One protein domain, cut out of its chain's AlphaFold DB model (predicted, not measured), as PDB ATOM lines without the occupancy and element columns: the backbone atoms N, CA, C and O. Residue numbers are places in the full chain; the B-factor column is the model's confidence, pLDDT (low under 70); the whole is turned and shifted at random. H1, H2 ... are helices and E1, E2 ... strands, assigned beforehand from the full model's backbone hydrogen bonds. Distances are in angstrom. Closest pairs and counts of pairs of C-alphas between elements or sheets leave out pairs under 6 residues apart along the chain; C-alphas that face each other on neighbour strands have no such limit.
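What this domain is: This is residues 123 to 199 and 218 to 342 of the 737 residues of an uncharacterized protein of Legionellales bacterium (UniProt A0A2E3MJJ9). The model has two lobes, joined through the short helix H6. In the larger one the long helices H8 and H10 cross, with the small two-stranded sheet E1 E2 by H8 on the side away from H10 and H11 beyond H10; the smaller lobe holds H1 to H5, with H3 beside both H1 and H5. The printed part has 202 residues, with eleven named helices and two named strands in the order H1 to H6, E1, E2, H7 to H11. The sheet's order is E1 - E2, antiparallel, and the class is mostly helix. The whole is compact, with a radius of gyration of the C-alphas of 18.6 A and spans of 55 by 42 by 36 A.

Where its parts are: Strand E1 is residues 196 to 199 and E2 is 220 to 225, 16.1 A long. H8 is residues 250 to 271, 31.6 A, from C-alpha 250 at (136.994, 118.328, 128.567). H10 is residues 293 to 313, 31.5 A; H7 is 234 to 240 and H9 is 284 to 290. H11, residues 328 to 341, 20.7 A, ends at C-alpha 341 (129.009, 121.009, 118.958). H1 is residues 124 to 137, 19.8 A, from C-alpha 124 (121.951, 116.123, 153.445); H2 is 141 to 147, H3 157 to 168, 16.1 A, H4 170 to 173, H5 178 to 185 and H6 189 to 194.

How they stand to each other: In the pair E1 and E2, N 198 and O 224 are 2.8 A apart, within hydrogen-bond range. The closest C-alphas of E1 and H8, Cys 197 and Glu 265, are 6.5 A apart. H8 touches H10 at a steep tilt of 46 degrees, closest at the C-alphas of Leu 259 and Ala 306, 4.9 A. H9 and H10 form a hairpin, closest at Leu 288 and Lys 296, C-alphas 6.1 A apart. H7 touches H8, C-alphas of Tyr 240 and Ala 250 4.8 A apart. H11 is close to H10 but not clearly touching, C-alphas of Ala 305 and Met 334 7.5 A apart. H6 is close to H8 but not clearly touching, C-alphas of Arg 194 and Leu 261 6.3 A apart. H3 touches H1, C-alphas of Ala 133 and Ile 159 5.2 A apart, and H5, C-alphas of Ala 163 and Val 185 5.8 A apart. H4 touches H1, C-alphas of Phe 126 and Tyr 173 4.8 A apart. H2 is close to H1 but not clearly touching, C-alphas of Asp 137 and Phe 144 7.1 A apart. Every O i to N i+4 pair is within hydrogen-bond range in H1, H3, H5, H6 and H8; the counts are 1 of 3 in H2, with 2 of 4 O i to N i+3 pairs, 2 of 3 in H7 and H9, 15 of 17 in H10 and 7 of 10 in H11, while H4 is too short for such a pair.

The domain as a whole: The C-alphas farthest apart, Asn 157 and Ala 329, are 55.7 A apart. Residues 200 to 217 are not printed, and C-alphas 199 and 218 are 15.1 A apart across this cut. The links H8 to H9 and H10 to H11 are long. The mean pLDDT of the printed part is 79.6; it is under 70 in residues 138 to 156, 225 to 235, 277 to 285 and 320 to 342.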
ATOM      1  N   PRO A 123     123.448 113.477 149.682       96.12
ATOM      2  CA  PRO A 123     122.592 113.373 150.854       96.12
ATOM      3  C   PRO A 123     122.890 114.444 151.907       96.12
ATOM      4  O   PRO A 123     124.035 114.656 152.317       96.12
ATOM      5  N   SER A 124     121.835 115.064 152.435       94.75
ATOM      6  CA  SER A 124     121.951 116.123 153.445       94.75
ATOM      7  C   SER A 124     122.612 115.656 154.746       94.75
ATOM      8  O   SER A 124     123.376 116.411 155.353       94.75
ATOM      9  N   ALA A 125     122.371 114.409 155.164       96.19
ATOM     10  CA  ALA A 125     122.995 113.819 156.347       96.19
ATOM     11  C   ALA A 125     124.514 113.659 156.170       96.19
ATOM     12  O   ALA A 125     125.277 114.050 157.058       96.19
ATOM     13  N   PHE A 126     124.957 113.164 155.009       96.19
ATOM     14  CA  PHE A 126     126.372 113.124 154.643       96.19
ATOM     15  C   PHE A 126     126.996 114.514 154.609       96.19
ATOM     16  O   PHE A 126     127.998 114.747 155.282       96.19
ATOM     17  N   TYR A 127     126.377 115.457 153.899       94.38
ATOM     18  CA  TYR A 127     126.913 116.808 153.763       94.38
ATOM     19  C   TYR A 127     127.083 117.517 155.117       94.38
ATOM     20  O   TYR A 127     128.111 118.144 155.367       94.38
ATOM     21  N   ARG A 128     126.128 117.366 156.046       93.38
ATOM     22  CA  ARG A 128     126.251 117.915 157.410       93.38
ATOM     23  C   ARG A 128     127.407 117.289 158.189       93.38
ATOM     24  O   ARG A 128     128.151 118.013 158.848       93.38
ATOM     25  N   ALA A 129     127.566 115.967 158.119       94.62
ATOM     26  CA  ALA A 129     128.683 115.281 158.768       94.62
ATOM     27  C   ALA A 129     130.029 115.721 158.173       94.62
ATOM     28  O   ALA A 129     130.966 116.014 158.918       94.62
ATOM     29  N   LEU A 130     130.088 115.849 156.846       92.00
ATOM     30  CA  LEU A 130     131.255 116.335 156.125       92.00
ATOM     31  C   LEU A 130     131.606 117.769 156.539       92.00
ATOM     32  O   LEU A 130     132.753 118.031 156.877       92.00
ATOM     33  N   LEU A 131     130.633 118.682 156.607       88.50
ATOM     34  CA  LEU A 131     130.854 120.056 157.075       88.50
ATOM     35  C   LEU A 131     131.423 120.111 158.499       88.50
ATOM     36  O   LEU A 131     132.304 120.924 158.783       88.50
ATOM     37  N   LEU A 132     130.939 119.257 159.406       89.56
ATOM     38  CA  LEU A 132     131.470 119.177 160.767       89.56
ATOM     39  C   LEU A 132     132.922 118.689 160.778       89.56
ATOM     40  O   LEU A 132     133.746 119.286 161.471       89.56
ATOM     41  N   ALA A 133     133.245 117.657 159.995       89.12
ATOM     42  CA  ALA A 133     134.611 117.153 159.858       89.12
ATOM     43  C   ALA A 133     135.545 118.206 159.248       89.12
ATOM     44  O   ALA A 133     136.590 118.507 159.819       89.12
ATOM     45  N   VAL A 134     135.115 118.863 158.168       84.56
ATOM     46  CA  VAL A 134     135.850 119.961 157.529       84.56
ATOM     47  C   VAL A 134     136.125 121.092 158.522       84.56
ATOM     48  O   VAL A 134     137.237 121.612 158.560       84.56
ATOM     49  N   ASN A 135     135.161 121.462 159.366       82.19
ATOM     50  CA  ASN A 135     135.357 122.507 160.376       82.19
ATOM     51  C   ASN A 135     136.330 122.106 161.493       82.19
ATOM     52  O   ASN A 135     137.028 122.970 162.031       82.19
ATOM     53  N   LYS A 136     136.395 120.818 161.847       83.81
ATOM     54  CA  LYS A 136     137.409 120.310 162.779       83.81
ATOM     55  C   LYS A 136     138.797 120.342 162.142       83.81
ATOM     56  O   LYS A 136     139.704 120.922 162.737       83.81
ATOM     57  N   ASP A 137     138.927 119.827 160.920       75.88
ATOM     58  CA  ASP A 137     140.198 119.754 160.190       75.88
ATOM     59  C   ASP A 137     140.716 121.134 159.764       75.88
ATOM     60  O   ASP A 137     141.922 121.357 159.712       75.88
ATOM     61  N   ARG A 138     139.834 122.116 159.520       68.19
ATOM     62  CA  ARG A 138     140.215 123.496 159.157       68.19
ATOM     63  C   ARG A 138     141.019 124.203 160.249       68.19
ATOM     64  O   ARG A 138     141.775 125.123 159.934       68.19
ATOM     65  N   LYS A 139     140.901 123.778 161.514       67.56
ATOM     66  CA  LYS A 139     141.781 124.263 162.592       67.56
ATOM     67  C   LYS A 139     143.252 123.917 162.325       67.56
ATOM     68  O   LYS A 139     144.130 124.604 162.838       67.56
ATOM     69  N   ASP A 140     143.514 122.938 161.461       61.62
ATOM     70  CA  ASP A 140     144.829 122.595 160.937       61.62
ATOM     71  C   ASP A 140     145.026 123.183 159.521       61.62
ATOM     72  O   ASP A 140     144.920 122.520 158.486       61.62
ATOM     73  N   ALA A 141     145.268 124.498 159.462       49.03
ATOM     74  CA  ALA A 141     145.249 125.300 158.232       49.03
ATOM     75  C   ALA A 141     146.192 124.812 157.106       49.03
ATOM     76  O   ALA A 141     145.966 125.140 155.937       49.03
ATOM     77  N   ARG A 142     147.238 124.031 157.423       55.16
ATOM     78  CA  ARG A 142     148.136 123.446 156.410       55.16
ATOM     79  C   ARG A 142     147.453 122.338 155.611       55.16
ATOM     80  O   ARG A 142     147.721 122.215 154.417       55.16
ATOM     81  N   ASN A 143     146.530 121.603 156.229       57.44
ATOM     82  CA  ASN A 143     145.855 120.483 155.590       57.44
ATOM     83  C   ASN A 143     144.742 120.960 154.660       57.44
ATOM     84  O   ASN A 143     144.591 120.398 153.582       57.44
ATOM     85  N   PHE A 144     144.044 122.058 154.961       56.62
ATOM     86  CA  PHE A 144     142.861 122.482 154.197       56.62
ATOM     87  C   PHE A 144     143.087 122.650 152.682       56.62
ATOM     88  O   PHE A 144     142.265 122.218 151.877       56.62
ATOM     89  N   LYS A 145     144.236 123.195 152.252       58.22
ATOM     90  CA  LYS A 145     144.571 123.287 150.814       58.22
ATOM     91  C   LYS A 145     144.826 121.925 150.159       58.22
ATOM     92  O   LYS A 145     144.634 121.811 148.951       58.22
ATOM     93  N   SER A 146     145.286 120.933 150.919       60.44
ATOM     94  CA  SER A 146     145.405 119.547 150.450       60.44
ATOM     95  C   SER A 146     144.043 118.846 150.407       60.44
ATOM     96  O   SER A 146     143.776 118.149 149.436       60.44
ATOM     97  N   LEU A 147     143.134 119.147 151.348       58.81
ATOM     98  CA  LEU A 147     141.755 118.625 151.369       58.81
ATOM     99  C   LEU A 147     140.953 119.064 150.134       58.81
ATOM    100  O   LEU A 147     140.148 118.306 149.611       58.81
ATOM    101  N   LEU A 148     141.197 120.280 149.633       59.69
ATOM    102  CA  LEU A 148     140.584 120.765 148.389       59.69
ATOM    103  C   LEU A 148     141.075 120.018 147.134       59.69
ATOM    104  O   LEU A 148     140.474 120.170 146.074       59.69
ATOM    105  N   ARG A 149     142.184 119.271 147.231       59.88
ATOM    106  CA  ARG A 149     142.876 118.638 146.096       59.88
ATOM    107  C   ARG A 149     142.779 117.114 146.100       59.88
ATOM    108  O   ARG A 149     142.740 116.540 145.020       59.88
ATOM    109  N   GLY A 150     142.795 116.488 147.274       59.88
ATOM    110  CA  GLY A 150     142.689 115.039 147.426       59.88
ATOM    111  C   GLY A 150     141.245 114.550 147.377       59.88
ATOM    112  O   GLY A 150     140.308 115.306 147.657       59.88
ATOM    113  N   ASN A 151     141.068 113.272 147.047       61.69
ATOM    114  CA  ASN A 151     139.800 112.584 147.290       61.69
ATOM    115  C   ASN A 151     139.506 112.600 148.797       61.69
ATOM    116  O   ASN A 151     140.441 112.628 149.600       61.69
ATOM    117  N   LEU A 152     138.233 112.549 149.211       66.50
ATOM    118  CA  LEU A 152     137.895 112.565 150.645       66.50
ATOM    119  C   LEU A 152     138.585 111.439 151.432       66.50
ATOM    120  O   LEU A 152     138.903 111.611 152.606       66.50
ATOM    121  N   ILE A 153     138.859 110.312 150.777       61.50
ATOM    122  CA  ILE A 153     139.534 109.153 151.374       61.50
ATOM    123  C   ILE A 153     141.015 109.442 151.676       61.50
ATOM    124  O   ILE A 153     141.574 108.885 152.607       61.50
ATOM    125  N   GLU A 154     141.654 110.341 150.929       63.62
ATOM    126  CA  GLU A 154     143.066 110.724 151.120       63.62
ATOM    127  C   GLU A 154     143.223 111.985 151.977       63.62
ATOM    128  O   GLU A 154     144.306 112.562 152.094       63.62
ATOM    129  N   SER A 155     142.109 112.468 152.516       63.94
ATOM    130  CA  SER A 155     142.026 113.736 153.217       63.94
ATOM    131  C   SER A 155     142.212 113.525 154.735       63.94
ATOM    132  O   SER A 155     142.497 112.418 155.178       63.94
ATOM    133  N   GLY A 156     142.177 114.587 155.542       69.00
ATOM    134  CA  GLY A 156     142.514 114.535 156.972       69.00
ATOM    135  C   GLY A 156     141.714 113.484 157.753       69.00
ATOM    136  O   GLY A 156     140.629 113.079 157.336       69.00
ATOM    137  N   ASN A 157     142.248 113.057 158.905       80.06
ATOM    138  CA  ASN A 157     141.710 111.935 159.687       80.06
ATOM    139  C   ASN A 157     140.196 112.038 159.971       80.06
ATOM    140  O   ASN A 157     139.517 111.014 160.011       80.06
ATOM    141  N   GLU A 158     139.643 113.243 160.169       88.69
ATOM    142  CA  GLU A 158     138.207 113.408 160.439       88.69
ATOM    143  C   GLU A 158     137.360 113.275 159.171       88.69
ATOM    144  O   GLU A 158     136.316 112.620 159.198       88.69
ATOM    145  N   ILE A 159     137.781 113.876 158.052       87.56
ATOM    146  CA  ILE A 159     137.044 113.765 156.785       87.56
ATOM    147  C   ILE A 159     137.108 112.334 156.255       87.56
ATOM    148  O   ILE A 159     136.070 111.795 155.861       87.56
ATOM    149  N   GLN A 160     138.280 111.696 156.315       89.12
ATOM    150  CA  GLN A 160     138.426 110.281 155.987       89.12
ATOM    151  C   GLN A 160     137.534 109.417 156.891       89.12
ATOM    152  O   GLN A 160     136.828 108.542 156.400       89.12
ATOM    153  N   GLY A 161     137.455 109.725 158.190       93.31
ATOM    154  CA  GLY A 161     136.550 109.033 159.110       93.31
ATOM    155  C   GLY A 161     135.071 109.136 158.712       93.31
ATOM    156  O   GLY A 161     134.336 108.152 158.813       93.31
ATOM    157  N   VAL A 162     134.617 110.297 158.222       94.31
ATOM    158  CA  VAL A 162     133.246 110.459 157.698       94.31
ATOM    159  C   VAL A 162     133.050 109.691 156.391       94.31
ATOM    160  O   VAL A 162     132.009 109.055 156.223       94.31
ATOM    161  N   ALA A 163     134.034 109.720 155.491       93.06
ATOM    162  CA  ALA A 163     134.033 108.959 154.245       93.06
ATOM    163  C   ALA A 163     133.925 107.445 154.504       93.06
ATOM    164  O   ALA A 163     133.007 106.796 153.999       93.06
ATOM    165  N   ASP A 164     134.781 106.894 155.364       94.94
ATOM    166  CA  ASP A 164     134.777 105.476 155.727       94.94
ATOM    167  C   ASP A 164     133.471 105.079 156.427       94.94
ATOM    168  O   ASP A 164     132.894 104.026 156.149       94.94
ATOM    169  N   ALA A 165     132.954 105.930 157.318       96.12
ATOM    170  CA  ALA A 165     131.674 105.685 157.975       96.12
ATOM    171  C   ALA A 165     130.499 105.694 156.980       96.12
ATOM    172  O   ALA A 165     129.597 104.861 157.098       96.12
ATOM    173  N   ALA A 166     130.525 106.585 155.985       96.31
ATOM    174  CA  ALA A 166     129.544 106.624 154.906       96.31
ATOM    175  C   ALA A 166     129.611 105.377 154.015       96.31
ATOM    176  O   ALA A 166     128.569 104.833 153.664       96.31
ATOM    177  N   LEU A 167     130.808 104.873 153.707       96.38
ATOM    178  CA  LEU A 167     130.989 103.642 152.928       96.38
ATOM    179  C   LEU A 167     130.535 102.388 153.689       96.38
ATOM    180  O   LEU A 167     129.967 101.472 153.091       96.38
ATOM    181  N   ASN A 168     130.760 102.350 155.006       97.38
ATOM    182  CA  ASN A 168     130.384 101.223 155.862       97.38
ATOM    183  C   ASN A 168     128.890 101.210 156.222       97.38
ATOM    184  O   ASN A 168     128.320 100.142 156.437       97.38
ATOM    185  N   ALA A 169     128.246 102.379 156.282       97.19
ATOM    186  CA  ALA A 169     126.817 102.506 156.556       97.19
ATOM    187  C   ALA A 169     126.130 103.531 155.623       97.19
ATOM    188  O   ALA A 169     125.642 104.557 156.108       97.19
ATOM    189  N   PRO A 170     126.023 103.257 154.304       96.88
ATOM    190  CA  PRO A 170     125.517 104.220 153.316       96.88
ATOM    191  C   PRO A 170     124.146 104.802 153.668       96.88
ATOM    192  O   PRO A 170     123.946 106.018 153.654       96.88
ATOM    193  N   THR A 171     123.213 103.946 154.083       97.25
ATOM    194  CA  THR A 171     121.839 104.342 154.415       97.25
ATOM    195  C   THR A 171     121.764 105.279 155.621       97.25
ATOM    196  O   THR A 171     120.929 106.181 155.637       97.25
ATOM    197  N   ARG A 172     122.673 105.154 156.602       97.31
ATOM    198  CA  ARG A 172     122.748 106.057 157.770       97.31
ATOM    199  C   ARG A 172     123.086 107.491 157.366       97.31
ATOM    200  O   ARG A 172     122.650 108.433 158.020       97.31
ATOM    201  N   TYR A 173     123.862 107.642 156.300       97.19
ATOM    202  CA  TYR A 173     124.250 108.935 155.748       97.19
ATOM    203  C   TYR A 173     123.322 109.396 154.616       97.19
ATOM    204  O   TYR A 173     123.578 110.431 154.010       97.19
ATOM    205  N   GLY A 174     122.222 108.676 154.371       96.88
ATOM    206  CA  GLY A 174     121.209 109.021 153.375       96.88
ATOM    207  C   GLY A 174     121.557 108.610 151.943       96.88
ATOM    208  O   GLY A 174     120.874 109.033 151.014       96.88
ATOM    209  N   PHE A 175     122.592 107.794 151.730       97.56
ATOM    210  CA  PHE A 175     122.874 107.232 150.409       97.56
ATOM    211  C   PHE A 175     121.902 106.089 150.084       97.56
ATOM    212  O   PHE A 175     121.557 105.293 150.957       97.56
ATOM    213  N   ARG A 176     121.504 105.986 148.805       97.38
ATOM    214  CA  ARG A 176     120.659 104.899 148.279       97.38
ATOM    215  C   ARG A 176     121.275 103.518 148.503       97.38
ATOM    216  O   ARG A 176     120.600 102.607 148.968       97.38
ATOM    217  N   ASP A 177     122.556 103.384 148.180       97.00
ATOM    218  CA  ASP A 177     123.319 102.145 148.284       97.00
ATOM    219  C   ASP A 177     124.825 102.442 148.410       97.00
ATOM    220  O   ASP A 177     125.258 103.599 148.454       97.00
ATOM    221  N   LYS A 178     125.629 101.378 148.500       96.75
ATOM    222  CA  LYS A 178     127.086 101.480 148.621       96.75
ATOM    223  C   LYS A 178     127.741 102.070 147.372       96.75
ATOM    224  O   LYS A 178     128.674 102.847 147.515       96.75
ATOM    225  N   ALA A 179     127.243 101.757 146.176       96.94
ATOM    226  CA  ALA A 179     127.800 102.281 144.929       96.94
ATOM    227  C   ALA A 179     127.583 103.800 144.820       96.94
ATOM    228  O   ALA A 179     128.473 104.536 144.396       96.94
ATOM    229  N   HIS A 180     126.428 104.288 145.277       96.50
ATOM    230  CA  HIS A 180     126.134 105.710 145.392       96.50
ATOM    231  C   HIS A 180     127.070 106.399 146.392       96.50
ATOM    232  O   HIS A 180     127.618 107.456 146.082       96.50
ATOM    233  N   ALA A 181     127.305 105.787 147.558       96.38
ATOM    234  CA  ALA A 181     128.280 106.299 148.518       96.38
ATOM    235  C   ALA A 181     129.699 106.317 147.929       96.38
ATOM    236  O   ALA A 181     130.357 107.345 148.002       96.38
ATOM    237  N   GLU A 182     130.147 105.238 147.284       94.81
ATOM    238  CA  GLU A 182     131.460 105.153 146.628       94.81
ATOM    239  C   GLU A 182     131.630 106.236 145.559       94.81
ATOM    240  O   GLU A 182     132.646 106.927 145.546       94.81
ATOM    241  N   LYS A 183     130.619 106.456 144.710       94.00
ATOM    242  CA  LYS A 183     130.627 107.521 143.696       94.00
ATOM    243  C   LYS A 183     130.878 108.899 144.319       94.00
ATOM    244  O   LYS A 183     131.729 109.628 143.824       94.00
ATOM    245  N   ILE A 184     130.147 109.253 145.378       93.75
ATOM    246  CA  ILE A 184     130.218 110.588 145.998       93.75
ATOM    247  C   ILE A 184     131.453 110.737 146.895       93.75
ATOM    248  O   ILE A 184     132.127 111.760 146.854       93.75
ATOM    249  N   VAL A 185     131.789 109.718 147.686       92.19
ATOM    250  CA  VAL A 185     132.935 109.742 148.608       92.19
ATOM    251  C   VAL A 185     134.270 109.794 147.854       92.19
ATOM    252  O   VAL A 185     135.224 110.401 148.335       92.19
ATOM    253  N   ASN A 186     134.337 109.222 146.649       89.69
ATOM    254  CA  ASN A 186     135.518 109.321 145.789       89.69
ATOM    255  C   ASN A 186     135.677 110.692 145.114       89.69
ATOM    256  O   ASN A 186     136.699 110.933 144.475       89.69
ATOM    257  N   MET A 187     134.706 111.601 145.235       87.75
ATOM    258  CA  MET A 187     134.866 112.971 144.755       87.75
ATOM    259  C   MET A 187     135.799 113.759 145.679       87.75
ATOM    260  O   MET A 187     135.845 113.542 146.886       87.75
ATOM    261  N   ASN A 188     136.530 114.725 145.126       83.56
ATOM    262  CA  ASN A 188     137.236 115.712 145.941       83.56
ATOM    263  C   ASN A 188     136.258 116.782 146.476       83.56
ATOM    264  O   ASN A 188     135.144 116.947 145.967       83.56
ATOM    265  N   LEU A 189     136.683 117.558 147.481       80.81
ATOM    266  CA  LEU A 189     135.850 118.624 148.059       80.81
ATOM    267  C   LEU A 189     135.423 119.683 147.036       80.81
ATOM    268  O   LEU A 189     134.357 120.273 147.189       80.81
ATOM    269  N   SER A 190     136.227 119.926 145.997       77.81
ATOM    270  CA  SER A 190     135.873 120.887 144.951       77.81
ATOM    271  C   SER A 190     134.688 120.408 144.115       77.81
ATOM    272  O   SER A 190     133.840 121.218 143.760       77.81
ATOM    273  N   ASN A 191     134.614 119.110 143.819       81.88
ATOM    274  CA  ASN A 191     133.512 118.497 143.086       81.88
ATOM    275  C   ASN A 191     132.252 118.439 143.951       81.88
ATOM    276  O   ASN A 191     131.184 118.819 143.485       81.88
ATOM    277  N   ILE A 192     132.386 118.089 145.234       86.50
ATOM    278  CA  ILE A 192     131.266 118.159 146.185       86.50
ATOM    279  C   ILE A 192     130.762 119.600 146.318       86.50
ATOM    280  O   ILE A 192     129.560 119.825 146.355       86.50
ATOM    281  N   GLY A 193     131.652 120.595 146.309       82.75
ATOM    282  CA  GLY A 193     131.272 122.009 146.317       82.75
ATOM    283  C   GLY A 193     130.426 122.447 145.113       82.75
ATOM    284  O   GLY A 193     129.675 123.409 145.232       82.75
ATOM    285  N   ARG A 194     130.493 121.736 143.974       81.38
ATOM    286  CA  ARG A 194     129.619 121.977 142.805       81.38
ATOM    287  C   ARG A 194     128.195 121.476 143.030       81.38
ATOM    288  O   ARG A 194     127.267 121.995 142.428       81.38
ATOM    289  N   MET A 195     128.032 120.504 143.921       89.06
ATOM    290  CA  MET A 195     126.746 119.928 144.312       89.06
ATOM    291  C   MET A 195     126.064 120.735 145.426       89.06
ATOM    292  O   MET A 195     125.102 120.268 146.037       89.06
ATOM    293  N   VAL A 196     126.586 121.923 145.742       89.12
ATOM    294  CA  VAL A 196     126.105 122.778 146.824       89.12
ATOM    295  C   VAL A 196     125.856 124.178 146.290       89.12
ATOM    296  O   VAL A 196     126.747 124.837 145.750       89.12
ATOM    297  N   CYS A 197     124.647 124.664 146.531       88.62
ATOM    298  CA  CYS A 197     124.256 126.028 146.250       88.62
ATOM    299  C   CYS A 197     123.794 126.705 147.536       88.62
ATOM    300  O   CYS A 197     123.052 126.136 148.334       88.62
ATOM    301  N   VAL A 198     124.272 127.919 147.773       86.06
ATOM    302  CA  VAL A 198     123.920 128.710 148.948       86.06
ATOM    303  C   VAL A 198     123.086 129.889 148.478       86.06
ATOM    304  O   VAL A 198     123.558 130.689 147.673       86.06
ATOM    305  N   ALA A 199     121.867 130.019 148.993       85.81
ATOM    306  CA  ALA A 199     121.115 131.261 148.888       85.81
ATOM    307  C   ALA A 199     121.296 132.063 150.172       85.81
ATOM    308  O   ALA A 199     121.047 131.568 151.271       85.81
ATOM    309  N   LYS A 218     113.583 145.679 150.728       79.06
ATOM    310  CA  LYS A 218     113.576 144.231 150.930       79.06
ATOM    311  C   LYS A 218     114.957 143.666 150.610       79.06
ATOM    312  O   LYS A 218     115.609 144.183 149.696       79.06
ATOM    313  N   PRO A 219     115.406 142.627 151.331       78.00
ATOM    314  CA  PRO A 219     116.615 141.925 150.948       78.00
ATOM    315  C   PRO A 219     116.415 141.227 149.598       78.00
ATOM    316  O   PRO A 219     115.305 140.852 149.218       78.00
ATOM    317  N   HIS A 220     117.511 141.089 148.870       78.00
ATOM    318  CA  HIS A 220     117.615 140.323 147.642       78.00
ATOM    319  C   HIS A 220     118.177 138.939 147.959       78.00
ATOM    320  O   HIS A 220     119.112 138.815 148.747       78.00
ATOM    321  N   ALA A 221     117.675 137.905 147.287       77.62
ATOM    322  CA  ALA A 221     118.302 136.592 147.330       77.62
ATOM    323  C   ALA A 221     119.545 136.592 146.427       77.62
ATOM    324  O   ALA A 221     119.443 136.732 145.209       77.62
ATOM    325  N   LEU A 222     120.722 136.430 147.021       77.06
ATOM    326  CA  LEU A 222     121.955 136.104 146.325       77.06
ATOM    327  C   LEU A 222     122.118 134.590 146.322       77.06
ATOM    328  O   LEU A 222     122.269 133.979 147.375       77.06
ATOM    329  N   ILE A 223     122.118 134.000 145.136       77.25
ATOM    330  CA  ILE A 223     122.312 132.566 144.955       77.25
ATOM    331  C   ILE A 223     123.730 132.348 144.438       77.25
ATOM    332  O   ILE A 223     124.205 133.061 143.555       77.25
ATOM    333  N   SER A 224     124.434 131.427 145.082       74.06
ATOM    334  CA  SER A 224     125.867 131.224 144.934       74.06
ATOM    335  C   SER A 224     126.169 129.732 144.955       74.06
ATOM    336  O   SER A 224     126.174 129.115 146.023       74.06
ATOM    337  N   ALA A 225     126.484 129.155 143.801       69.12
ATOM    338  CA  ALA A 225     126.952 127.780 143.721       69.12
ATOM    339  C   ALA A 225     128.484 127.723 143.857       69.12
ATOM    340  O   ALA A 225     129.222 128.273 143.043       69.12
ATOM    341  N   ALA A 226     128.983 127.084 144.921       60.97
ATOM    342  CA  ALA A 226     130.368 127.226 145.394       60.97
ATOM    343  C   ALA A 226     131.441 126.542 144.512       60.97
ATOM    344  O   ALA A 226     132.628 126.594 144.833       60.97
ATOM    345  N   GLY A 227     131.049 125.909 143.405       61.69
ATOM    346  CA  GLY A 227     131.911 125.055 142.587       61.69
ATOM    347  C   GLY A 227     132.796 125.794 141.581       61.69
ATOM    348  O   GLY A 227     134.003 125.941 141.794       61.69
ATOM    349  N   LEU A 228     132.210 126.199 140.450       58.34
ATOM    350  CA  LEU A 228     132.945 126.793 139.323       58.34
ATOM    351  C   LEU A 228     133.271 128.275 139.564       58.34
ATOM    352  O   LEU A 228     134.395 128.709 139.324       58.34
ATOM    353  N   ASP A 229     132.330 129.028 140.131       54.41
ATOM    354  CA  ASP A 229     132.398 130.495 140.149       54.41
ATOM    355  C   ASP A 229     133.117 131.088 141.368       54.41
ATOM    356  O   ASP A 229     133.370 132.291 141.430       54.41
ATOM    357  N   PHE A 230     133.499 130.262 142.345       51.12
ATOM    358  CA  PHE A 230     134.140 130.727 143.585       51.12
ATOM    359  C   PHE A 230     135.573 130.241 143.763       51.12
ATOM    360  O   PHE A 230     136.267 130.697 144.675       51.12
ATOM    361  N   ASN A 231     136.054 129.373 142.875       53.84
ATOM    362  CA  ASN A 231     137.423 128.897 142.925       53.84
ATOM    363  C   ASN A 231     138.329 129.806 142.084       53.84
ATOM    364  O   ASN A 231     138.473 129.630 140.882       53.84
ATOM    365  N   GLU A 232     139.044 130.718 142.746       53.84
ATOM    366  CA  GLU A 232     140.223 131.396 142.167       53.84
ATOM    367  C   GLU A 232     141.378 130.411 141.886       53.84
ATOM    368  O   GLU A 232     142.440 130.782 141.388       53.84
ATOM    369  N   ASN A 233     141.203 129.128 142.219       57.19
ATOM    370  CA  ASN A 233     142.182 128.098 141.928       57.19
ATOM    371  C   ASN A 233     142.240 127.811 140.423       57.19
ATOM    372  O   ASN A 233     141.429 127.052 139.891       57.19
ATOM    373  N   HIS A 234     143.321 128.280 139.795       59.91
ATOM    374  CA  HIS A 234     143.802 127.878 138.465       59.91
ATOM    375  C   HIS A 234     143.739 126.359 138.195       59.91
ATOM    376  O   HIS A 234     143.611 125.939 137.054       59.91
ATOM    377  N   LYS A 235     143.749 125.519 139.233       68.56
ATOM    378  CA  LYS A 235     143.684 124.056 139.110       68.56
ATOM    379  C   LYS A 235     142.362 123.502 138.586       68.56
ATOM    380  O   LYS A 235     142.342 122.431 137.998       68.56
ATOM    381  N   MET A 236     141.254 124.199 138.818       72.75
ATOM    382  CA  MET A 236     139.967 123.781 138.257       72.75
ATOM    383  C   MET A 236     139.932 124.023 136.753       72.75
ATOM    384  O   MET A 236     139.448 123.186 136.004       72.75
ATOM    385  N   ILE A 237     140.526 125.128 136.308       82.12
ATOM    386  CA  ILE A 237     140.759 125.398 134.889       82.12
ATOM    387  C   ILE A 237     141.675 124.325 134.294       82.12
ATOM    388  O   ILE A 237     141.379 123.826 133.218       82.12
ATOM    389  N   GLU A 238     142.714 123.883 135.009       86.31
ATOM    390  CA  GLU A 238     143.583 122.783 134.557       86.31
ATOM    391  C   GLU A 238     142.832 121.455 134.335       86.31
ATOM    392  O   GLU A 238     143.355 120.597 133.630       86.31
ATOM    393  N   LEU A 239     141.631 121.240 134.890       85.50
ATOM    394  CA  LEU A 239     140.827 120.050 134.555       85.50
ATOM    395  C   LEU A 239     140.319 120.094 133.115       85.50
ATOM    396  O   LEU A 239     140.227 119.048 132.476       85.50
ATOM    397  N   TYR A 240     140.011 121.287 132.611       90.75
ATOM    398  CA  TYR A 240     139.358 121.459 131.316       90.75
ATOM    399  C   TYR A 240     140.287 121.990 130.234       90.75
ATOM    400  O   TYR A 240     140.051 121.758 129.050       90.75
ATOM    401  N   PHE A 241     141.335 122.705 130.633       92.81
ATOM    402  CA  PHE A 241     142.180 123.469 129.735       92.81
ATOM    403  C   PHE A 241     143.646 123.065 129.856       92.81
ATOM    404  O   PHE A 241     144.167 122.826 130.948       92.81
ATOM    405  N   GLU A 242     144.326 123.021 128.717       93.81
ATOM    406  CA  GLU A 242     145.761 122.784 128.602       93.81
ATOM    407  C   GLU A 242     146.299 123.531 127.382       93.81
ATOM    408  O   GLU A 242     145.618 123.649 126.368       93.81
ATOM    409  N   ASN A 243     147.519 124.067 127.473       93.44
ATOM    410  CA  ASN A 243     148.188 124.749 126.356       93.44
ATOM    411  C   ASN A 243     147.351 125.871 125.698       93.44
ATOM    412  O   ASN A 243     147.484 126.141 124.508       93.44
ATOM    413  N   GLY A 244     146.486 126.533 126.475       92.25
ATOM    414  CA  GLY A 244     145.620 127.616 125.996       92.25
ATOM    415  C   GLY A 244     144.347 127.167 125.264       92.25
ATOM    416  O   GLY A 244     143.599 128.026 124.803       92.25
ATOM    417  N   GLY A 245     144.086 125.860 125.179       94.25
ATOM    418  CA  GLY A 245     142.877 125.274 124.600       94.25
ATOM    419  C   GLY A 245     142.187 124.303 125.556       94.25
ATOM    420  O   GLY A 245     142.608 124.139 126.702       94.25
ATOM    421  N   PHE A 246     141.123 123.654 125.085       94.50
ATOM    422  CA  PHE A 246     140.486 122.551 125.803       94.50
ATOM    423  C   PHE A 246     141.346 121.284 125.754       94.50
ATOM    424  O   PHE A 246     141.959 120.978 124.731       94.50
ATOM    425  N   LYS A 247     141.341 120.516 126.843       95.06
ATOM    426  CA  LYS A 247     141.808 119.125 126.844       95.06
ATOM    427  C   LYS A 247     140.853 118.243 126.040       95.06
ATOM    428  O   LYS A 247     139.677 118.562 125.884       95.06
ATOM    429  N   GLU A 248     141.336 117.101 125.570       93.19
ATOM    430  CA  GLU A 248     140.479 116.106 124.922       93.19
ATOM    431  C   GLU A 248     139.384 115.618 125.895       93.19
ATOM    432  O   GLU A 248     139.663 115.337 127.061       93.19
ATOM    433  N   GLY A 249     138.123 115.602 125.448       91.75
ATOM    434  CA  GLY A 249     136.951 115.235 126.265       91.75
ATOM    435  C   GLY A 249     136.516 116.268 127.321       91.75
ATOM    436  O   GLY A 249     135.404 116.192 127.843       91.75
ATOM    437  N   ALA A 250     137.339 117.278 127.613       92.88
ATOM    438  CA  ALA A 250     136.994 118.328 128.567       92.88
ATOM    439  C   ALA A 250     135.805 119.228 128.185       92.88
ATOM    440  O   ALA A 250     135.128 119.670 129.114       92.88
ATOM    441  N   PRO A 251     135.529 119.539 126.901       92.31
ATOM    442  CA  PRO A 251     134.399 120.399 126.555       92.31
ATOM    443  C   PRO A 251     133.055 119.809 127.002       92.31
ATOM    444  O   PRO A 251     132.260 120.498 127.637       92.31
ATOM    445  N   GLU A 252     132.839 118.514 126.757       92.00
ATOM    446  CA  GLU A 252     131.628 117.800 127.180       92.00
ATOM    447  C   GLU A 252     131.537 117.703 128.708       92.00
ATOM    448  O   GLU A 252     130.489 117.980 129.293       92.00
ATOM    449  N   LEU A 253     132.653 117.375 129.370       89.56
ATOM    450  CA  LEU A 253     132.720 117.343 130.830       89.56
ATOM    451  C   LEU A 253     132.365 118.709 131.438       89.56
ATOM    452  O   LEU A 253     131.555 118.778 132.359       89.56
ATOM    453  N   LEU A 254     132.934 119.794 130.900       90.50
ATOM    454  CA  LEU A 254     132.656 121.154 131.356       90.50
ATOM    455  C   LEU A 254     131.190 121.527 131.136       90.50
ATOM    456  O   LEU A 254     130.577 122.110 132.025       90.50
ATOM    457  N   PHE A 255     130.626 121.193 129.975       91.62
ATOM    458  CA  PHE A 255     129.222 121.465 129.692       91.62
ATOM    459  C   PHE A 255     128.297 120.751 130.682       91.62
ATOM    460  O   PHE A 255     127.401 121.382 131.240       91.62
ATOM    461  N   ASN A 256     128.553 119.473 130.969       89.44
ATOM    462  CA  ASN A 256     127.785 118.703 131.950       89.44
ATOM    463  C   ASN A 256     127.917 119.274 133.371       89.44
ATOM    464  O   ASN A 256     126.924 119.364 134.094       89.44
ATOM    465  N   ASP A 257     129.117 119.715 133.757       86.56
ATOM    466  CA  ASP A 257     129.351 120.378 135.042       86.56
ATOM    467  C   ASP A 257     128.598 121.717 135.146       86.56
ATOM    468  O   ASP A 257     127.995 122.014 136.180       86.56
ATOM    469  N   ILE A 258     128.594 122.518 134.075       88.56
ATOM    470  CA  ILE A 258     127.826 123.769 133.992       88.56
ATOM    471  C   ILE A 258     126.323 123.476 134.051       88.56
ATOM    472  O   ILE A 258     125.595 124.166 134.762       88.56
ATOM    473  N   LEU A 259     125.847 122.447 133.347       89.31
ATOM    474  CA  LEU A 259     124.440 122.056 133.346       89.31
ATOM    475  C   LEU A 259     123.960 121.667 134.748       89.31
ATOM    476  O   LEU A 259     122.920 122.154 135.188       89.31
ATOM    477  N   ALA A 260     124.734 120.852 135.469       87.19
ATOM    478  CA  ALA A 260     124.426 120.476 136.847       87.19
ATOM    479  C   ALA A 260     124.402 121.698 137.785       87.19
ATOM    480  O   ALA A 260     123.480 121.846 138.588       87.19
ATOM    481  N   LEU A 261     125.373 122.608 137.635       86.69
ATOM    482  CA  LEU A 261     125.442 123.847 138.412       86.69
ATOM    483  C   LEU A 261     124.198 124.720 138.200       86.69
ATOM    484  O   LEU A 261     123.524 125.088 139.161       86.69
ATOM    485  N   VAL A 262     123.874 125.021 136.938       88.19
ATOM    486  CA  VAL A 262     122.731 125.873 136.575       88.19
ATOM    487  C   VAL A 262     121.418 125.225 137.012       88.19
ATOM    488  O   VAL A 262     120.520 125.921 137.478       88.19
ATOM    489  N   HIS A 263     121.305 123.898 136.917       89.62
ATOM    490  CA  HIS A 263     120.128 123.178 137.393       89.62
ATOM    491  C   HIS A 263     119.924 123.378 138.896       89.62
ATOM    492  O   HIS A 263     118.830 123.755 139.322       89.62
ATOM    493  N   LEU A 264     120.984 123.213 139.692       89.19
ATOM    494  CA  LEU A 264     120.930 123.420 141.135       89.19
ATOM    495  C   LEU A 264     120.586 124.876 141.498       89.19
ATOM    496  O   LEU A 264     119.809 125.115 142.424       89.19
ATOM    497  N   GLU A 265     121.111 125.856 140.758       87.81
ATOM    498  CA  GLU A 265     120.758 127.272 140.926       87.81
ATOM    499  C   GLU A 265     119.286 127.550 140.612       87.81
ATOM    500  O   GLU A 265     118.616 128.231 141.389       87.81
ATOM    501  N   MET A 266     118.758 127.005 139.515       89.12
ATOM    502  CA  MET A 266     117.351 127.173 139.146       89.12
ATOM    503  C   MET A 266     116.412 126.485 140.143       89.12
ATOM    504  O   MET A 266     115.370 127.043 140.487       89.12
ATOM    505  N   MET A 267     116.784 125.311 140.664       89.50
ATOM    506  CA  MET A 267     116.043 124.656 141.747       89.50
ATOM    507  C   MET A 267     116.016 125.524 143.010       89.50
ATOM    508  O   MET A 267     114.946 125.734 143.585       89.50
ATOM    509  N   ALA A 268     117.167 126.078 143.404       88.81
ATOM    510  CA  ALA A 268     117.257 126.998 144.535       88.81
ATOM    511  C   ALA A 268     116.390 128.248 144.319       88.81
ATOM    512  O   ALA A 268     115.670 128.667 145.220       88.81
ATOM    513  N   MET A 269     116.402 128.825 143.113       86.81
ATOM    514  CA  MET A 269     115.560 129.970 142.748       86.81
ATOM    515  C   MET A 269     114.076 129.660 142.875       86.81
ATOM    516  O   MET A 269     113.350 130.441 143.492       86.81
ATOM    517  N   LYS A 270     113.647 128.510 142.346       88.88
ATOM    518  CA  LYS A 270     112.261 128.050 142.436       88.88
ATOM    519  C   LYS A 270     111.809 127.947 143.888       88.88
ATOM    520  O   LYS A 270     110.765 128.482 144.249       88.88
ATOM    521  N   GLU A 271     112.600 127.286 144.730       88.00
ATOM    522  CA  GLU A 271     112.266 127.092 146.145       88.00
ATOM    523  C   GLU A 271     112.272 128.415 146.927       88.00
ATOM    524  O   GLU A 271     111.438 128.625 147.808       88.00
ATOM    525  N   MET A 272     113.148 129.350 146.555       84.81
ATOM    526  CA  MET A 272     113.172 130.707 147.107       84.81
ATOM    527  C   MET A 272     112.054 131.613 146.557       84.81
ATOM    528  O   MET A 272     111.939 132.761 146.991       84.81
ATOM    529  N   GLY A 273     111.236 131.132 145.613       85.62
ATOM    530  CA  GLY A 273     110.157 131.904 144.994       85.62
ATOM    531  C   GLY A 273     110.654 133.048 144.106       85.62
ATOM    532  O   GLY A 273     109.979 134.073 143.982       85.62
ATOM    533  N   VAL A 274     111.844 132.910 143.515       83.00
ATOM    534  CA  VAL A 274     112.398 133.889 142.574       83.00
ATOM    535  C   VAL A 274     111.669 133.753 141.241       83.00
ATOM    536  O   VAL A 274     111.817 132.764 140.536       83.00
ATOM    537  N   LYS A 275     110.884 134.774 140.894       81.12
ATOM    538  CA  LYS A 275     110.040 134.791 139.687       81.12
ATOM    539  C   LYS A 275     110.731 135.360 138.449       81.12
ATOM    540  O   LYS A 275     110.242 135.189 137.338       81.12
ATOM    541  N   ASP A 276     111.845 136.059 138.627       75.94
ATOM    542  CA  ASP A 276     112.560 136.727 137.544       75.94
ATOM    543  C   ASP A 276     113.885 136.006 137.266       75.94
ATOM    544  O   ASP A 276     114.782 135.958 138.111       75.94
ATOM    545  N   ALA A 277     114.000 135.438 136.065       68.94
ATOM    546  CA  ALA A 277     115.171 134.679 135.640       68.94
ATOM    547  C   ALA A 277     116.386 135.563 135.313       68.94
ATOM    548  O   ALA A 277     117.496 135.046 135.173       68.94
ATOM    549  N   SER A 278     116.224 136.890 135.221       65.88
ATOM    550  CA  SER A 278     117.355 137.818 135.067       65.88
ATOM    551  C   SER A 278     118.321 137.768 136.258       65.88
ATOM    552  O   SER A 278     119.490 138.130 136.125       65.88
ATOM    553  N   PHE A 279     117.862 137.231 137.396       61.66
ATOM    554  CA  PHE A 279     118.666 136.981 138.590       61.66
ATOM    555  C   PHE A 279     119.442 135.662 138.565       61.66
ATOM    556  O   PHE A 279     120.174 135.399 139.522       61.66
ATOM    557  N   ILE A 280     119.344 134.850 137.500       65.94
ATOM    558  CA  ILE A 280     120.253 133.715 137.317       65.94
ATOM    559  C   ILE A 280     121.648 134.286 137.098       65.94
ATOM    560  O   ILE A 280     122.017 134.659 135.974       65.94
ATOM    561  N   ALA A 281     122.394 134.387 138.203       58.31
ATOM    562  CA  ALA A 281     123.725 134.955 138.265       58.31
ATOM    563  C   ALA A 281     124.512 134.436 137.072       58.31
ATOM    564  O   ALA A 281     124.622 133.233 136.877       58.31
ATOM    565  N   THR A 282     125.010 135.330 136.216       58.28
ATOM    566  CA  THR A 282     125.783 134.904 135.044       58.28
ATOM    567  C   THR A 282     127.010 134.109 135.441       58.28
ATOM    568  O   THR A 282     127.462 133.365 134.587       58.28
ATOM    569  N   GLY A 283     127.455 134.216 136.709       59.06
ATOM    570  CA  GLY A 283     128.325 133.285 137.444       59.06
ATOM    571  C   GLY A 283     129.752 133.212 136.914       59.06
ATOM    572  O   GLY A 283     130.722 133.470 137.623       59.06
ATOM    573  N   CYS A 284     129.847 133.050 135.607       61.94
ATOM    574  CA  CYS A 284     130.990 132.932 134.747       61.94
ATOM    575  C   CYS A 284     132.086 133.970 134.987       61.94
ATOM    576  O   CYS A 284     133.213 133.712 134.612       61.94
ATOM    577  N   GLY A 285     131.834 135.139 135.583       69.31
ATOM    578  CA  GLY A 285     132.836 136.210 135.676       69.31
ATOM    579  C   GLY A 285     134.159 135.773 136.318       69.31
ATOM    580  O   GLY A 285     135.228 136.027 135.764       69.31
ATOM    581  N   LYS A 286     134.098 135.080 137.461       75.25
ATOM    582  CA  LYS A 286     135.303 134.602 138.157       75.25
ATOM    583  C   LYS A 286     135.918 133.376 137.489       75.25
ATOM    584  O   LYS A 286     137.136 133.335 137.345       75.25
ATOM    585  N   PHE A 287     135.102 132.421 137.044       80.69
ATOM    586  CA  PHE A 287     135.590 131.242 136.328       80.69
ATOM    587  C   PHE A 287     136.257 131.632 134.996       80.69
ATOM    588  O   PHE A 287     137.412 131.288 134.749       80.69
ATOM    589  N   LEU A 288     135.586 132.461 134.187       85.19
ATOM    590  CA  LEU A 288     136.087 132.997 132.918       85.19
ATOM    591  C   LEU A 288     137.375 133.796 133.079       85.19
ATOM    592  O   LEU A 288     138.145 133.856 132.129       85.19
ATOM    593  N   ALA A 289     137.637 134.408 134.239       85.62
ATOM    594  CA  ALA A 289     138.882 135.145 134.454       85.62
ATOM    595  C   ALA A 289     140.122 134.249 134.298       85.62
ATOM    596  O   ALA A 289     141.172 134.740 133.886       85.62
ATOM    597  N   GLY A 290     140.000 132.951 134.590       84.88
ATOM    598  CA  GLY A 290     141.081 131.990 134.397       84.88
ATOM    599  C   GLY A 290     140.924 131.069 133.182       84.88
ATOM    600  O   GLY A 290     141.851 130.321 132.888       84.88
ATOM    601  N   VAL A 291     139.809 131.134 132.448       89.81
ATOM    602  CA  VAL A 291     139.640 130.425 131.167       89.81
ATOM    603  C   VAL A 291     140.554 131.060 130.103       89.81
ATOM    604  O   VAL A 291     140.586 132.291 130.002       89.81
ATOM    605  N   PRO A 292     141.288 130.271 129.293       92.50
ATOM    606  CA  PRO A 292     142.080 130.805 128.184       92.50
ATOM    607  C   PRO A 292     141.236 131.663 127.236       92.50
ATOM    608  O   PRO A 292     140.118 131.281 126.906       92.50
ATOM    609  N   GLU A 293     141.775 132.792 126.762       93.44
ATOM    610  CA  GLU A 293     141.030 133.750 125.923       93.44
ATOM    611  C   GLU A 293     140.279 133.099 124.744       93.44
ATOM    612  O   GLU A 293     139.086 133.364 124.613       93.44
ATOM    613  N   PRO A 294     140.884 132.174 123.962       93.75
ATOM    614  CA  PRO A 294     140.194 131.525 122.842       93.75
ATOM    615  C   PRO A 294     138.998 130.654 123.255       93.75
ATOM    616  O   PRO A 294     138.158 130.328 122.427       93.75
ATOM    617  N   CYS A 295     138.929 130.248 124.525       93.31
ATOM    618  CA  CYS A 295     137.890 129.365 125.047       93.31
ATOM    619  C   CYS A 295     136.765 130.121 125.768       93.31
ATOM    620  O   CYS A 295     135.735 129.522 126.069       93.31
ATOM    621  N   LYS A 296     136.933 131.414 126.084       91.19
ATOM    622  CA  LYS A 296     135.962 132.163 126.901       91.19
ATOM    623  C   LYS A 296     134.588 132.252 126.251       91.19
ATOM    624  O   LYS A 296     133.591 132.111 126.955       91.19
ATOM    625  N   ASP A 297     134.535 132.467 124.940       88.94
ATOM    626  CA  ASP A 297     133.269 132.548 124.206       88.94
ATOM    627  C   ASP A 297     132.537 131.206 124.209       88.94
ATOM    628  O   ASP A 297     131.360 131.159 124.557       88.94
ATOM    629  N   ILE A 298     133.264 130.104 124.007       90.19
ATOM    630  CA  ILE A 298     132.716 128.743 124.088       90.19
ATOM    631  C   ILE A 298     132.157 128.456 125.490       90.19
ATOM    632  O   ILE A 298     131.067 127.913 125.644       90.19
ATOM    633  N   VAL A 299     132.867 128.856 126.550       90.06
ATOM    634  CA  VAL A 299     132.364 128.677 127.921       90.06
ATOM    635  C   VAL A 299     131.109 129.520 128.168       90.06
ATOM    636  O   VAL A 299     130.169 129.032 128.792       90.06
ATOM    637  N   ARG A 300     131.042 130.764 127.672       87.50
ATOM    638  CA  ARG A 300     129.818 131.589 127.758       87.50
ATOM    639  C   ARG A 300     128.648 130.919 127.039       87.50
ATOM    640  O   ARG A 300     127.544 130.881 127.581       87.50
ATOM    641  N   GLU A 301     128.908 130.362 125.862       87.69
ATOM    642  CA  GLU A 301     127.949 129.581 125.087       87.69
ATOM    643  C   GLU A 301     127.451 128.356 125.866       87.69
ATOM    644  O   GLU A 301     126.248 128.109 125.897       87.69
ATOM    645  N   TYR A 302     128.319 127.648 126.593       91.25
ATOM    646  CA  TYR A 302     127.913 126.539 127.465       91.25
ATOM    647  C   TYR A 302     126.961 126.958 128.582       91.25
ATOM    648  O   TYR A 302     125.947 126.292 128.791       91.25
ATOM    649  N   TYR A 303     127.216 128.082 129.256       88.19
ATOM    650  CA  TYR A 303     126.274 128.609 130.252       88.19
ATOM    651  C   TYR A 303     124.924 128.980 129.627       88.19
ATOM    652  O   TYR A 303     123.879 128.696 130.215       88.19
ATOM    653  N   ALA A 304     124.927 129.595 128.441       85.44
ATOM    654  CA  ALA A 304     123.698 129.943 127.731       85.44
ATOM    655  C   ALA A 304     122.910 128.690 127.308       85.44
ATOM    656  O   ALA A 304     121.707 128.597 127.568       85.44
ATOM    657  N   ALA A 305     123.592 127.699 126.731       88.19
ATOM    658  CA  ALA A 305     123.004 126.434 126.307       88.19
ATOM    659  C   ALA A 305     122.429 125.637 127.484       88.19
ATOM    660  O   ALA A 305     121.292 125.174 127.402       88.19
ATOM    661  N   ALA A 306     123.153 125.539 128.601       90.06
ATOM    662  CA  ALA A 306     122.675 124.866 129.805       90.06
ATOM    663  C   ALA A 306     121.378 125.492 130.339       90.06
ATOM    664  O   ALA A 306     120.402 124.784 130.587       90.06
ATOM    665  N   ARG A 307     121.330 126.829 130.451       87.25
ATOM    666  CA  ARG A 307     120.121 127.551 130.885       87.25
ATOM    667  C   ARG A 307     118.946 127.283 129.965       87.25
ATOM    668  O   ARG A 307     117.852 126.998 130.440       87.25
ATOM    669  N   PHE A 308     119.178 127.371 128.661       86.56
ATOM    670  CA  PHE A 308     118.138 127.145 127.671       86.56
ATOM    671  C   PHE A 308     117.573 125.727 127.758       86.56
ATOM    672  O   PHE A 308     116.357 125.563 127.804       86.56
ATOM    673  N   LEU A 309     118.437 124.706 127.817       88.94
ATOM    674  CA  LEU A 309     118.000 123.313 127.936       88.94
ATOM    675  C   LEU A 309     117.156 123.103 129.189       88.94
ATOM    676  O   LEU A 309     116.089 122.499 129.111       88.94
ATOM    677  N   LEU A 310     117.596 123.633 130.329       89.75
ATOM    678  CA  LEU A 310     116.846 123.495 131.571       89.75
ATOM    679  C   LEU A 310     115.485 124.177 131.453       89.75
ATOM    680  O   LEU A 310     114.474 123.500 131.623       89.75
ATOM    681  N   LEU A 311     115.436 125.448 131.048       87.12
ATOM    682  CA  LEU A 311     114.179 126.183 130.848       87.12
ATOM    683  C   LEU A 311     113.244 125.519 129.826       87.12
ATOM    684  O   LEU A 311     112.034 125.688 129.903       87.12
ATOM    685  N   LYS A 312     113.786 124.763 128.863       86.38
ATOM    686  CA  LYS A 312     112.991 124.053 127.854       86.38
ATOM    687  C   LYS A 312     112.306 122.824 128.446       86.38
ATOM    688  O   LYS A 312     111.220 122.457 128.009       86.38
ATOM    689  N   HIS A 313     112.962 122.170 129.400       85.31
ATOM    690  CA  HIS A 313     112.559 120.866 129.921       85.31
ATOM    691  C   HIS A 313     111.957 120.914 131.329       85.31
ATOM    692  O   HIS A 313     111.485 119.886 131.814       85.31
ATOM    693  N   GLY A 314     111.941 122.073 131.988       84.56
ATOM    694  CA  GLY A 314     111.409 122.209 133.337       84.56
ATOM    695  C   GLY A 314     110.768 123.565 133.595       84.56
ATOM    696  O   GLY A 314     111.270 124.602 133.171       84.56
ATOM    697  N   ASP A 315     109.675 123.542 134.353       85.12
ATOM    698  CA  ASP A 315     109.121 124.740 134.971       85.12
ATOM    699  C   ASP A 315     109.868 125.023 136.281       85.12
ATOM    700  O   ASP A 315     109.767 124.266 137.256       85.12
ATOM    701  N   TYR A 316     110.610 126.126 136.307       85.69
ATOM    702  CA  TYR A 316     111.347 126.598 137.480       85.69
ATOM    703  C   TYR A 316     110.638 127.746 138.213       85.69
ATOM    704  O   TYR A 316     111.218 128.350 139.109       85.69
ATOM    705  N   GLY A 317     109.371 128.027 137.886       83.06
ATOM    706  CA  GLY A 317     108.567 129.063 138.538       83.06
ATOM    707  C   GLY A 317     108.917 130.490 138.110       83.06
ATOM    708  O   GLY A 317     108.551 131.441 138.803       83.06
ATOM    709  N   PHE A 318     109.630 130.650 136.993       84.00
ATOM    710  CA  PHE A 318     109.942 131.961 136.438       84.00
ATOM    711  C   PHE A 318     108.745 132.502 135.646       84.00
ATOM    712  O   PHE A 318     108.251 131.858 134.727       84.00
ATOM    713  N   GLU A 319     108.296 133.708 135.987       77.12
ATOM    714  CA  GLU A 319     107.193 134.402 135.311       77.12
ATOM    715  C   GLU A 319     107.690 135.233 134.122       77.12
ATOM    716  O   GLU A 319     106.963 135.426 133.154       77.12
ATOM    717  N   ASN A 320     108.939 135.709 134.183       64.00
ATOM    718  CA  ASN A 320     109.551 136.554 133.158       64.00
ATOM    719  C   ASN A 320     110.920 135.991 132.754       64.00
ATOM    720  O   ASN A 320     111.962 136.386 133.282       64.00
ATOM    721  N   CYS A 321     110.928 135.061 131.800       59.75
ATOM    722  CA  CYS A 321     112.143 134.658 131.097       59.75
ATOM    723  C   CYS A 321     112.191 135.378 129.747       59.75
ATOM    724  O   CYS A 321     111.438 135.029 128.844       59.75
ATOM    725  N   TYR A 322     113.119 136.329 129.576       57.56
ATOM    726  CA  TYR A 322     113.390 136.942 128.263       57.56
ATOM    727  C   TYR A 322     113.778 135.906 127.191       57.56
ATOM    728  O   TYR A 322     113.615 136.154 126.002       57.56
ATOM    729  N   PHE A 323     114.255 134.736 127.620       57.16
ATOM    730  CA  PHE A 323     114.546 133.581 126.782       57.16
ATOM    731  C   PHE A 323     113.625 132.428 127.182       57.16
ATOM    732  O   PHE A 323     114.029 131.552 127.945       57.16
ATOM    733  N   HIS A 324     112.372 132.444 126.719       55.31
ATOM    734  CA  HIS A 324     111.499 131.281 126.850       55.31
ATOM    735  C   HIS A 324     111.745 130.339 125.657       55.31
ATOM    736  O   HIS A 324     111.527 130.745 124.515       55.31
ATOM    737  N   PRO A 325     112.191 129.087 125.866       54.44
ATOM    738  CA  PRO A 325     112.518 128.158 124.775       54.44
ATOM    739  C   PRO A 325     111.328 127.735 123.912       54.44
ATOM    740  O   PRO A 325     111.526 127.183 122.834       54.44
ATOM    741  N   GLY A 326     110.107 127.977 124.393       57.09
ATOM    742  CA  GLY A 326     108.877 127.800 123.619       57.09
ATOM    743  C   GLY A 326     108.625 128.888 122.566       57.09
ATOM    744  O   GLY A 326     107.679 128.759 121.801       57.09
ATOM    745  N   ASP A 327     109.438 129.947 122.523       58.31
ATOM    746  CA  ASP A 327     109.364 130.979 121.488       58.31
ATOM    747  C   ASP A 327     110.277 130.610 120.307       58.31
ATOM    748  O   ASP A 327     111.507 130.576 120.437       58.31
ATOM    749  N   GLU A 328     109.674 130.333 119.146       55.56
ATOM    750  CA  GLU A 328     110.367 129.933 117.915       55.56
ATOM    751  C   GLU A 328     111.457 130.924 117.480       55.56
ATOM    752  O   GLU A 328     112.471 130.510 116.911       55.56
ATOM    753  N   ALA A 329     111.317 132.213 117.809       55.97
ATOM    754  CA  ALA A 329     112.310 133.236 117.477       55.97
ATOM    755  C   ALA A 329     113.668 133.004 118.169       55.97
ATOM    756  O   ALA A 329     114.715 133.390 117.640       55.97
ATOM    757  N   ASN A 330     113.674 132.321 119.318       55.19
ATOM    758  CA  ASN A 330     114.883 132.007 120.083       55.19
ATOM    759  C   ASN A 330     115.546 130.686 119.648       55.19
ATOM    760  O   ASN A 330     116.666 130.390 120.066       55.19
ATOM    761  N   ILE A 331     114.887 129.891 118.796       59.12
ATOM    762  CA  ILE A 331     115.334 128.542 118.420       59.12
ATOM    763  C   ILE A 331     116.483 128.576 117.394       59.12
ATOM    764  O   ILE A 331     117.409 127.773 117.491       59.12
ATOM    765  N   GLU A 332     116.484 129.499 116.427       59.78
ATOM    766  CA  GLU A 332     117.484 129.518 115.337       59.78
ATOM    767  C   GLU A 332     118.907 129.969 115.727       59.78
ATOM    768  O   GLU A 332     119.887 129.378 115.259       59.78
ATOM    769  N   PRO A 333     119.103 130.985 116.589       53.62
ATOM    770  CA  PRO A 333     120.421 131.256 117.169       53.62
ATOM    771  C   PRO A 333     120.980 130.041 117.930       53.62
ATOM    772  O   PRO A 333     122.169 129.747 117.839       53.62
ATOM    773  N   MET A 334     120.105 129.283 118.598       59.00
ATOM    774  CA  MET A 334     120.478 128.117 119.403       59.00
ATOM    775  C   MET A 334     120.790 126.878 118.563       59.00
ATOM    776  O   MET A 334     121.774 126.194 118.833       59.00
ATOM    777  N   LYS A 335     120.012 126.597 117.510       59.75
ATOM    778  CA  LYS A 335     120.314 125.517 116.552       59.75
ATOM    779  C   LYS A 335     121.707 125.673 115.950       59.75
ATOM    780  O   LYS A 335     122.423 124.687 115.816       59.75
ATOM    781  N   ARG A 336     122.113 126.907 115.634       55.97
ATOM    782  CA  ARG A 336     123.464 127.196 115.133       55.97
ATOM    783  C   ARG A 336     124.553 126.837 116.143       55.97
ATOM    784  O   ARG A 336     125.519 126.201 115.741       55.97
ATOM    785  N   MET A 337     124.364 127.153 117.426       54.03
ATOM    786  CA  MET A 337     125.277 126.720 118.491       54.03
ATOM    787  C   MET A 337     125.326 125.193 118.616       54.03
ATOM    788  O   MET A 337     126.403 124.610 118.587       54.03
ATOM    789  N   PHE A 338     124.179 124.514 118.706       55.56
ATOM    790  CA  PHE A 338     124.143 123.054 118.878       55.56
ATOM    791  C   PHE A 338     124.754 122.291 117.696       55.56
ATOM    792  O   PHE A 338     125.517 121.350 117.909       55.56
ATOM    793  N   ASN A 339     124.496 122.734 116.464       53.94
ATOM    794  CA  ASN A 339     125.085 122.142 115.259       53.94
ATOM    795  C   ASN A 339     126.609 122.335 115.181       53.94
ATOM    796  O   ASN A 339     127.279 121.601 114.466       53.94
ATOM    797  N   GLN A 340     127.168 123.296 115.919       49.62
ATOM    798  CA  GLN A 340     128.610 123.512 116.015       49.62
ATOM    799  C   GLN A 340     129.285 122.551 117.017       49.62
ATOM    800  O   GLN A 340     130.483 122.297 116.903       49.62
ATOM    801  N   PHE A 341     128.527 121.988 117.968       48.41
ATOM    802  CA  PHE A 341     129.009 121.009 118.958       48.41
ATOM    803  C   PHE A 341     128.766 119.554 118.545       48.41
ATOM    804  O   PHE A 341     129.505 118.658 118.952       48.41
ATOM    805  N   ALA A 342     127.756 119.313 117.713       43.16
ATOM    806  CA  ALA A 342     127.502 118.034 117.073       43.16
ATOM    807  C   ALA A 342     128.474 117.824 115.898       43.16
ATOM    808  O   ALA A 342     128.092 118.000 114.746       43.16
TER     809      ALA A 342